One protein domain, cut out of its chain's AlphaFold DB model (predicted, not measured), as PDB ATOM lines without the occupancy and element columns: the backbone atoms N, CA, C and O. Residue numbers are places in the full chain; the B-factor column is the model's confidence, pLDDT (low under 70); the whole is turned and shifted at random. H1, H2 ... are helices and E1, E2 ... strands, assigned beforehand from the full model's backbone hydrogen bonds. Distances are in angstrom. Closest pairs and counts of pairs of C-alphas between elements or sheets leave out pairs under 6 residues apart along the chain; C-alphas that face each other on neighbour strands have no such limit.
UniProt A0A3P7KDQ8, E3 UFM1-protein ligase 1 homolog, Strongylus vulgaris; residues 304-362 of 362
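What this domain is: This is residues 304 to 362 of the 362 residues of the protein "E3 UFM1-protein ligase 1 homolog" of Strongylus vulgaris (UniProt A0A3P7KDQ8). A small body built on a ribbon of three short strands, E1, E3 and E2 in that order, antiparallel, has H1 and H2 toward one end; H3 leads away at the other, and residues 354 to 362 stick out. The printed part has 59 residues with three named helices and three named strands, mixed, in chain order E1 H1 H2 E2 E3 H3. It is only just loose, close to compact (radius of gyration of the C-alphas 12.8 A), spanning 39 by 24 by 17 A.

How they stand to each other: Start at E1, residues 304 to 306, antiparallel to E3, residues 345 to 348; N 305 and O 346 are 2.7 A apart. E2, residues 339 to 341, forms a hairpin with E3; N 340 and O 347 are 2.8 A apart. H1, residues 307 to 312, H2, residues 323 to 331, and H3, residues 349 to 360, only graze the sheet; every O i to N i+4 pair is within hydrogen-bond range. E1, H1 H2, E2 form a split strand-helix-strand unit, E3 between its strands, with a right-handed crossover.

Where its parts are: Find C-alpha 304 at (-38.460, 24.301, 0.813); H3 runs 16.4 A to C-alpha 360 at (-54.930, 29.895, 12.787).

The domain as a whole: The printed part has no cut; confidence is under 70 at residues 316 to 324, 332 to 335 and 361 to 362.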
ATOM      1  N   TYR A 304     -39.243  24.401  -0.410       89.56
ATOM      2  CA  TYR A 304     -38.460  24.301   0.813       89.56
ATOM      3  C   TYR A 304     -37.190  23.465   0.609       89.56
ATOM      4  O   TYR A 304     -37.106  22.632  -0.289       89.56
ATOM      5  N   ILE A 305     -36.187  23.678   1.462       89.81
ATOM      6  CA  ILE A 305     -34.940  22.914   1.524       89.81
ATOM      7  C   ILE A 305     -34.604  22.632   2.984       89.81
ATOM      8  O   ILE A 305     -34.504  23.542   3.806       89.81
ATOM      9  N   GLN A 306     -34.356  21.367   3.314       89.25
ATOM     10  CA  GLN A 306     -33.859  20.995   4.634       89.25
ATOM     11  C   GLN A 306     -32.397  21.422   4.812       89.25
ATOM     12  O   GLN A 306     -31.540  21.152   3.968       89.25
ATOM     13  N   THR A 307     -32.078  21.998   5.969       84.75
ATOM     14  CA  THR A 307     -30.710  22.418   6.321       84.75
ATOM     15  C   THR A 307     -29.710  21.264   6.255       84.75
ATOM     16  O   THR A 307     -28.571  21.471   5.853       84.75
ATOM     17  N   GLY A 308     -30.125  20.027   6.553       84.62
ATOM     18  CA  GLY A 308     -29.275  18.839   6.430       84.62
ATOM     19  C   GLY A 308     -28.747  18.590   5.009       84.62
ATOM     20  O   GLY A 308     -27.616  18.134   4.854       84.62
ATOM     21  N   VAL A 309     -29.519  18.936   3.973       86.50
ATOM     22  CA  VAL A 309     -29.084  18.848   2.567       86.50
ATOM     23  C   VAL A 309     -28.017  19.903   2.285       86.50
ATOM     24  O   VAL A 309     -26.967  19.584   1.734       86.50
ATOM     25  N   LEU A 310     -28.231  21.135   2.752       83.38
ATOM     26  CA  LEU A 310     -27.263  22.228   2.621       83.38
ATOM     27  C   LEU A 310     -25.940  21.892   3.314       83.38
ATOM     28  O   LEU A 310     -24.871  22.138   2.754       83.38
ATOM     29  N   LYS A 311     -25.990  21.244   4.487       82.12
ATOM     30  CA  LYS A 311     -24.775  20.802   5.180       82.12
ATOM     31  C   LYS A 311     -23.955  19.813   4.354       82.12
ATOM     32  O   LYS A 311     -22.739  19.960   4.270       82.12
ATOM     33  N   LYS A 312     -24.615  18.853   3.699       83.69
ATOM     34  CA  LYS A 312     -23.960  17.867   2.819       83.69
ATOM     35  C   LYS A 312     -23.330  18.497   1.575       83.69
ATOM     36  O   LYS A 312     -22.341  17.976   1.079       83.69
ATOM     37  N   LEU A 313     -23.875  19.615   1.096       82.56
ATOM     38  CA  LEU A 313     -23.350  20.366  -0.050       82.56
ATOM     39  C   LEU A 313     -22.221  21.345   0.323       82.56
ATOM     40  O   LEU A 313     -21.762  22.105  -0.525       82.56
ATOM     41  N   GLY A 314     -21.780  21.363   1.588       76.56
ATOM     42  CA  GLY A 314     -20.759  22.301   2.065       76.56
ATOM     43  C   GLY A 314     -21.281  23.721   2.314       76.56
ATOM     44  O   GLY A 314     -20.488  24.639   2.508       76.56
ATOM     45  N   LEU A 315     -22.605  23.903   2.354       76.12
ATOM     46  CA  LEU A 315     -23.296  25.172   2.622       76.12
ATOM     47  C   LEU A 315     -23.735  25.293   4.104       76.12
ATOM     48  O   LEU A 315     -24.682  26.002   4.425       76.12
ATOM     49  N   SER A 316     -23.073  24.565   5.016       61.06
ATOM     50  CA  SER A 316     -23.375  24.508   6.461       61.06
ATOM     51  C   SER A 316     -22.906  25.752   7.228       61.06
ATOM     52  O   SER A 316     -21.737  26.125   7.134       61.06
ATOM     53  N   GLU A 317     -23.765  26.313   8.085       57.44
ATOM     54  CA  GLU A 317     -23.445  27.433   8.982       57.44
ATOM     55  C   GLU A 317     -23.046  27.028  10.403       57.44
ATOM     56  O   GLU A 317     -23.587  26.080  10.972       57.44
ATOM     57  N   SER A 318     -22.184  27.858  10.997       38.59
ATOM     58  CA  SER A 318     -22.141  28.107  12.442       38.59
ATOM     59  C   SER A 318     -22.241  29.598  12.813       38.59
ATOM     60  O   SER A 318     -22.224  29.915  13.994       38.59
ATOM     61  N   THR A 319     -22.372  30.529  11.860       39.31
ATOM     62  CA  THR A 319     -22.462  31.978  12.139       39.31
ATOM     63  C   THR A 319     -23.182  32.687  10.995       39.31
ATOM     64  O   THR A 319     -22.798  32.459   9.850       39.31
ATOM     65  N   GLY A 320     -24.168  33.541  11.309       44.62
ATOM     66  CA  GLY A 320     -25.179  34.140  10.412       44.62
ATOM     67  C   GLY A 320     -24.712  35.058   9.272       44.62
ATOM     68  O   GLY A 320     -25.440  35.961   8.876       44.62
ATOM     69  N   THR A 321     -23.506  34.857   8.741       47.22
ATOM     70  CA  THR A 321     -22.970  35.524   7.548       47.22
ATOM     71  C   THR A 321     -23.134  34.691   6.270       47.22
ATOM     72  O   THR A 321     -22.955  35.236   5.183       47.22
ATOM     73  N   LYS A 322     -23.486  33.395   6.347       52.19
ATOM     74  CA  LYS A 322     -23.646  32.511   5.169       52.19
ATOM     75  C   LYS A 322     -25.091  32.078   4.904       52.19
ATOM     76  O   LYS A 322     -25.356  31.525   3.837       52.19
ATOM     77  N   THR A 323     -26.043  32.418   5.769       52.88
ATOM     78  CA  THR A 323     -27.472  32.441   5.444       52.88
ATOM     79  C   THR A 323     -27.663  33.353   4.231       52.88
ATOM     80  O   THR A 323     -28.368  33.000   3.292       52.88
ATOM     81  N   SER A 324     -26.872  34.431   4.176       59.47
ATOM     82  CA  SER A 324     -26.686  35.315   3.028       59.47
ATOM     83  C   SER A 324     -26.209  34.599   1.761       59.47
ATOM     84  O   SER A 324     -26.713  34.919   0.700       59.47
ATOM     85  N   GLN A 325     -25.319  33.598   1.831       70.88
ATOM     86  CA  GLN A 325     -24.858  32.863   0.638       70.88
ATOM     87  C   GLN A 325     -25.948  31.966   0.055       70.88
ATOM     88  O   GLN A 325     -26.123  31.920  -1.160       70.88
ATOM     89  N   VAL A 326     -26.689  31.238   0.897       76.06
ATOM     90  CA  VAL A 326     -27.801  30.403   0.411       76.06
ATOM     91  C   VAL A 326     -28.924  31.292  -0.116       76.06
ATOM     92  O   VAL A 326     -29.484  31.011  -1.172       76.06
ATOM     93  N   GLU A 327     -29.210  32.402   0.568       73.94
ATOM     94  CA  GLU A 327     -30.137  33.411   0.070       73.94
ATOM     95  C   GLU A 327     -29.668  34.054  -1.239       73.94
ATOM     96  O   GLU A 327     -30.494  34.238  -2.120       73.94
ATOM     97  N   GLU A 328     -28.384  34.366  -1.416       76.56
ATOM     98  CA  GLU A 328     -27.816  34.884  -2.672       76.56
ATOM     99  C   GLU A 328     -27.934  33.862  -3.805       76.56
ATOM    100  O   GLU A 328     -28.355  34.201  -4.910       76.56
ATOM    101  N   ILE A 329     -27.632  32.591  -3.522       81.00
ATOM    102  CA  ILE A 329     -27.799  31.483  -4.470       81.00
ATOM    103  C   ILE A 329     -29.262  31.375  -4.922       81.00
ATOM    104  O   ILE A 329     -29.525  31.204  -6.115       81.00
ATOM    105  N   LEU A 330     -30.213  31.495  -3.991       79.94
ATOM    106  CA  LEU A 330     -31.649  31.423  -4.271       79.94
ATOM    107  C   LEU A 330     -32.197  32.693  -4.944       79.94
ATOM    108  O   LEU A 330     -33.072  32.592  -5.802       79.94
ATOM    109  N   LYS A 331     -31.684  33.875  -4.581       74.00
ATOM    110  CA  LYS A 331     -32.069  35.176  -5.153       74.00
ATOM    111  C   LYS A 331     -31.509  35.398  -6.558       74.00
ATOM    112  O   LYS A 331     -32.083  36.221  -7.258       74.00
ATOM    113  N   GLY A 332     -30.465  34.660  -6.960       69.31
ATOM    114  CA  GLY A 332     -29.747  34.753  -8.243       69.31
ATOM    115  C   GLY A 332     -30.517  35.423  -9.387       69.31
ATOM    116  O   GLY A 332     -30.260  36.585  -9.685       69.31
ATOM    117  N   ASP A 333     -31.487  34.720  -9.980       60.09
ATOM    118  CA  ASP A 333     -32.298  35.240 -11.098       60.09
ATOM    119  C   ASP A 333     -33.614  35.914 -10.653       60.09
ATOM    120  O   ASP A 333     -34.300  36.545 -11.455       60.09
ATOM    121  N   ASN A 334     -33.993  35.795  -9.376       68.19
ATOM    122  CA  ASN A 334     -35.275  36.254  -8.834       68.19
ATOM    123  C   ASN A 334     -35.069  37.167  -7.617       68.19
ATOM    124  O   ASN A 334     -35.236  36.755  -6.467       68.19
ATOM    125  N   ALA A 335     -34.789  38.448  -7.871       68.75
ATOM    126  CA  ALA A 335     -34.597  39.461  -6.824       68.75
ATOM    127  C   ALA A 335     -35.824  39.659  -5.901       68.75
ATOM    128  O   ALA A 335     -35.705  40.201  -4.803       68.75
ATOM    129  N   SER A 336     -37.011  39.213  -6.322       71.38
ATOM    130  CA  SER A 336     -38.263  39.290  -5.560       71.38
ATOM    131  C   SER A 336     -38.497  38.109  -4.607       71.38
ATOM    132  O   SER A 336     -39.462  38.131  -3.835       71.38
ATOM    133  N   LEU A 337     -37.641  37.080  -4.636       75.88
ATOM    134  CA  LEU A 337     -37.832  35.855  -3.866       75.88
ATOM    135  C   LEU A 337     -37.627  36.117  -2.363       75.88
ATOM    136  O   LEU A 337     -36.518  36.376  -1.894       75.88
ATOM    137  N   LYS A 338     -38.715  36.044  -1.588       81.44
ATOM    138  CA  LYS A 338     -38.688  36.158  -0.122       81.44
ATOM    139  C   LYS A 338     -38.710  34.766   0.502       81.44
ATOM    140  O   LYS A 338     -39.687  34.032   0.351       81.44
ATOM    141  N   VAL A 339     -37.649  34.440   1.229       84.69
ATOM    142  CA  VAL A 339     -37.452  33.158   1.920       84.69
ATOM    143  C   VAL A 339     -37.569  33.353   3.429       84.69
ATOM    144  O   VAL A 339     -37.224  34.409   3.953       84.69
ATOM    145  N   GLN A 340     -38.082  32.337   4.116       84.50
ATOM    146  CA  GLN A 340     -38.107  32.232   5.568       84.50
ATOM    147  C   GLN A 340     -37.134  31.129   5.989       84.50
ATOM    148  O   GLN A 340     -37.270  29.976   5.575       84.50
ATOM    149  N   VAL A 341     -36.159  31.482   6.822       83.75
ATOM    150  CA  VAL A 341     -35.157  30.550   7.349       83.75
ATOM    151  C   VAL A 341     -35.585  30.100   8.746       83.75
ATOM    152  O   VAL A 341     -35.850  30.928   9.616       83.75
ATOM    153  N   LEU A 342     -35.675  28.787   8.951       83.44
ATOM    154  CA  LEU A 342     -35.876  28.128  10.243       83.44
ATOM    155  C   LEU A 342     -34.645  27.265  10.569       83.44
ATOM    156  O   LEU A 342     -33.813  26.988   9.706       83.44
ATOM    157  N   SER A 343     -34.537  26.791  11.813       82.31
ATOM    158  CA  SER A 343     -33.376  26.018  12.289       82.31
ATOM    159  C   SER A 343     -33.130  24.712  11.524       82.31
ATOM    160  O   SER A 343     -31.988  24.267  11.414       82.31
ATOM    161  N   SER A 344     -34.185  24.091  10.992       85.62
ATOM    162  CA  SER A 344     -34.112  22.819  10.269       85.62
ATOM    163  C   SER A 344     -34.429  22.935   8.779       85.62
ATOM    164  O   SER A 344     -34.036  22.045   8.019       85.62
ATOM    165  N   VAL A 345     -35.077  24.014   8.330       87.75
ATOM    166  CA  VAL A 345     -35.597  24.150   6.963       87.75
ATOM    167  C   VAL A 345     -35.594  25.608   6.500       87.75
ATOM    168  O   VAL A 345     -35.832  26.522   7.282       87.75
ATOM    169  N   ILE A 346     -35.350  25.824   5.215       87.25
ATOM    170  CA  ILE A 346     -35.541  27.101   4.523       87.25
ATOM    171  C   ILE A 346     -36.749  26.932   3.611       87.25
ATOM    172  O   ILE A 346     -36.791  25.953   2.877       87.25
ATOM    173  N   LEU A 347     -37.721  27.840   3.637       89.94
ATOM    174  CA  LEU A 347     -38.933  27.721   2.822       89.94
ATOM    175  C   LEU A 347     -39.413  29.055   2.255       89.94
ATOM    176  O   LEU A 347     -39.061  30.123   2.754       89.94
ATOM    177  N   SER A 348     -40.225  29.003   1.204       89.81
ATOM    178  CA  SER A 348     -40.812  30.191   0.591       89.81
ATOM    179  C   SER A 348     -41.730  30.922   1.583       89.81
ATOM    180  O   SER A 348     -42.427  30.314   2.401       89.81
ATOM    181  N   ARG A 349     -41.745  32.261   1.536       87.06
ATOM    182  CA  ARG A 349     -42.659  33.062   2.366       87.06
ATOM    183  C   ARG A 349     -44.144  32.745   2.102       87.06
ATOM    184  O   ARG A 349     -44.883  32.704   3.085       87.06
ATOM    185  N   PRO A 350     -44.592  32.489   0.853       88.25
ATOM    186  CA  PRO A 350     -45.949  32.011   0.585       88.25
ATOM    187  C   PRO A 350     -46.271  30.693   1.296       88.25
ATOM    188  O   PRO A 350     -47.286  30.618   1.987       88.25
ATOM    189  N   LEU A 351     -45.385  29.693   1.213       89.00
ATOM    190  CA  LEU A 351     -45.576  28.404   1.882       89.00
ATOM    191  C   LEU A 351     -45.642  28.576   3.405       89.00
ATOM    192  O   LEU A 351     -46.514  28.015   4.067       89.00
ATOM    193  N   PHE A 352     -44.787  29.431   3.971       90.19
ATOM    194  CA  PHE A 352     -44.814  29.726   5.404       90.19
ATOM    195  C   PHE A 352     -46.137  30.372   5.840       90.19
ATOM    196  O   PHE A 352     -46.707  30.000   6.866       90.19
ATOM    197  N   GLN A 353     -46.656  31.322   5.056       89.69
ATOM    198  CA  GLN A 353     -47.946  31.959   5.328       89.69
ATOM    199  C   GLN A 353     -49.110  30.969   5.240       89.69
ATOM    200  O   GLN A 353     -50.009  31.039   6.077       89.69
ATOM    201  N   GLN A 354     -49.079  30.026   4.293       89.38
ATOM    202  CA  GLN A 354     -50.071  28.950   4.207       89.38
ATOM    203  C   GLN A 354     -50.044  28.059   5.455       89.38
ATOM    204  O   GLN A 354     -51.098  27.786   6.029       89.38
ATOM    205  N   CYS A 355     -48.856  27.677   5.937       88.88
ATOM    206  CA  CYS A 355     -48.725  26.932   7.192       88.88
ATOM    207  C   CYS A 355     -49.297  27.717   8.384       88.88
ATOM    208  O   CYS A 355     -50.038  27.156   9.189       88.88
ATOM    209  N   LEU A 356     -49.010  29.022   8.486       90.56
ATOM    210  CA  LEU A 356     -49.561  29.870   9.550       90.56
ATOM    211  C   LEU A 356     -51.089  29.996   9.471       90.56
ATOM    212  O   LEU A 356     -51.754  29.972  10.505       90.56
ATOM    213  N   ALA A 357     -51.647  30.130   8.267       90.62
ATOM    214  CA  ALA A 357     -53.090  30.211   8.058       90.62
ATOM    215  C   ALA A 357     -53.792  28.898   8.440       90.62
ATOM    216  O   ALA A 357     -54.809  28.936   9.125       90.62
ATOM    217  N   ALA A 358     -53.216  27.747   8.080       90.75
ATOM    218  CA  ALA A 358     -53.747  26.433   8.446       90.75
ATOM    219  C   ALA A 358     -53.779  26.200   9.968       90.75
ATOM    220  O   ALA A 358     -54.669  25.517  10.467       90.75
ATOM    221  N   VAL A 359     -52.826  26.781  10.706       89.50
ATOM    222  CA  VAL A 359     -52.793  26.713  12.175       89.50
ATOM    223  C   VAL A 359     -53.806  27.669  12.814       89.50
ATOM    224  O   VAL A 359     -54.425  27.294  13.798       89.50
ATOM    225  N   LYS A 360     -53.990  28.879  12.264       84.75
ATOM    226  CA  LYS A 360     -54.930  29.895  12.787       84.75
ATOM    227  C   LYS A 360     -56.398  29.662  12.406       84.75
ATOM    228  O   LYS A 360     -57.272  30.300  12.977       84.75
ATOM    229  N   GLY A 361     -56.654  28.835  11.392       63.38
ATOM    230  CA  GLY A 361     -57.996  28.438  10.950       63.38
ATOM    231  C   GLY A 361     -58.604  27.278  11.751       63.38
ATOM    232  O   GLY A 361     -59.663  26.777  11.375       63.38
ATOM    233  N   LYS A 362     -57.927  26.845  12.817       49.69
ATOM    234  CA  LYS A 362     -58.445  26.027  13.916       49.69
ATOM    235  C   LYS A 362     -58.442  26.877  15.179       49.69
ATOM    236  O   LYS A 362     -59.277  26.575  16.056       49.69
TER     237      LYS A 362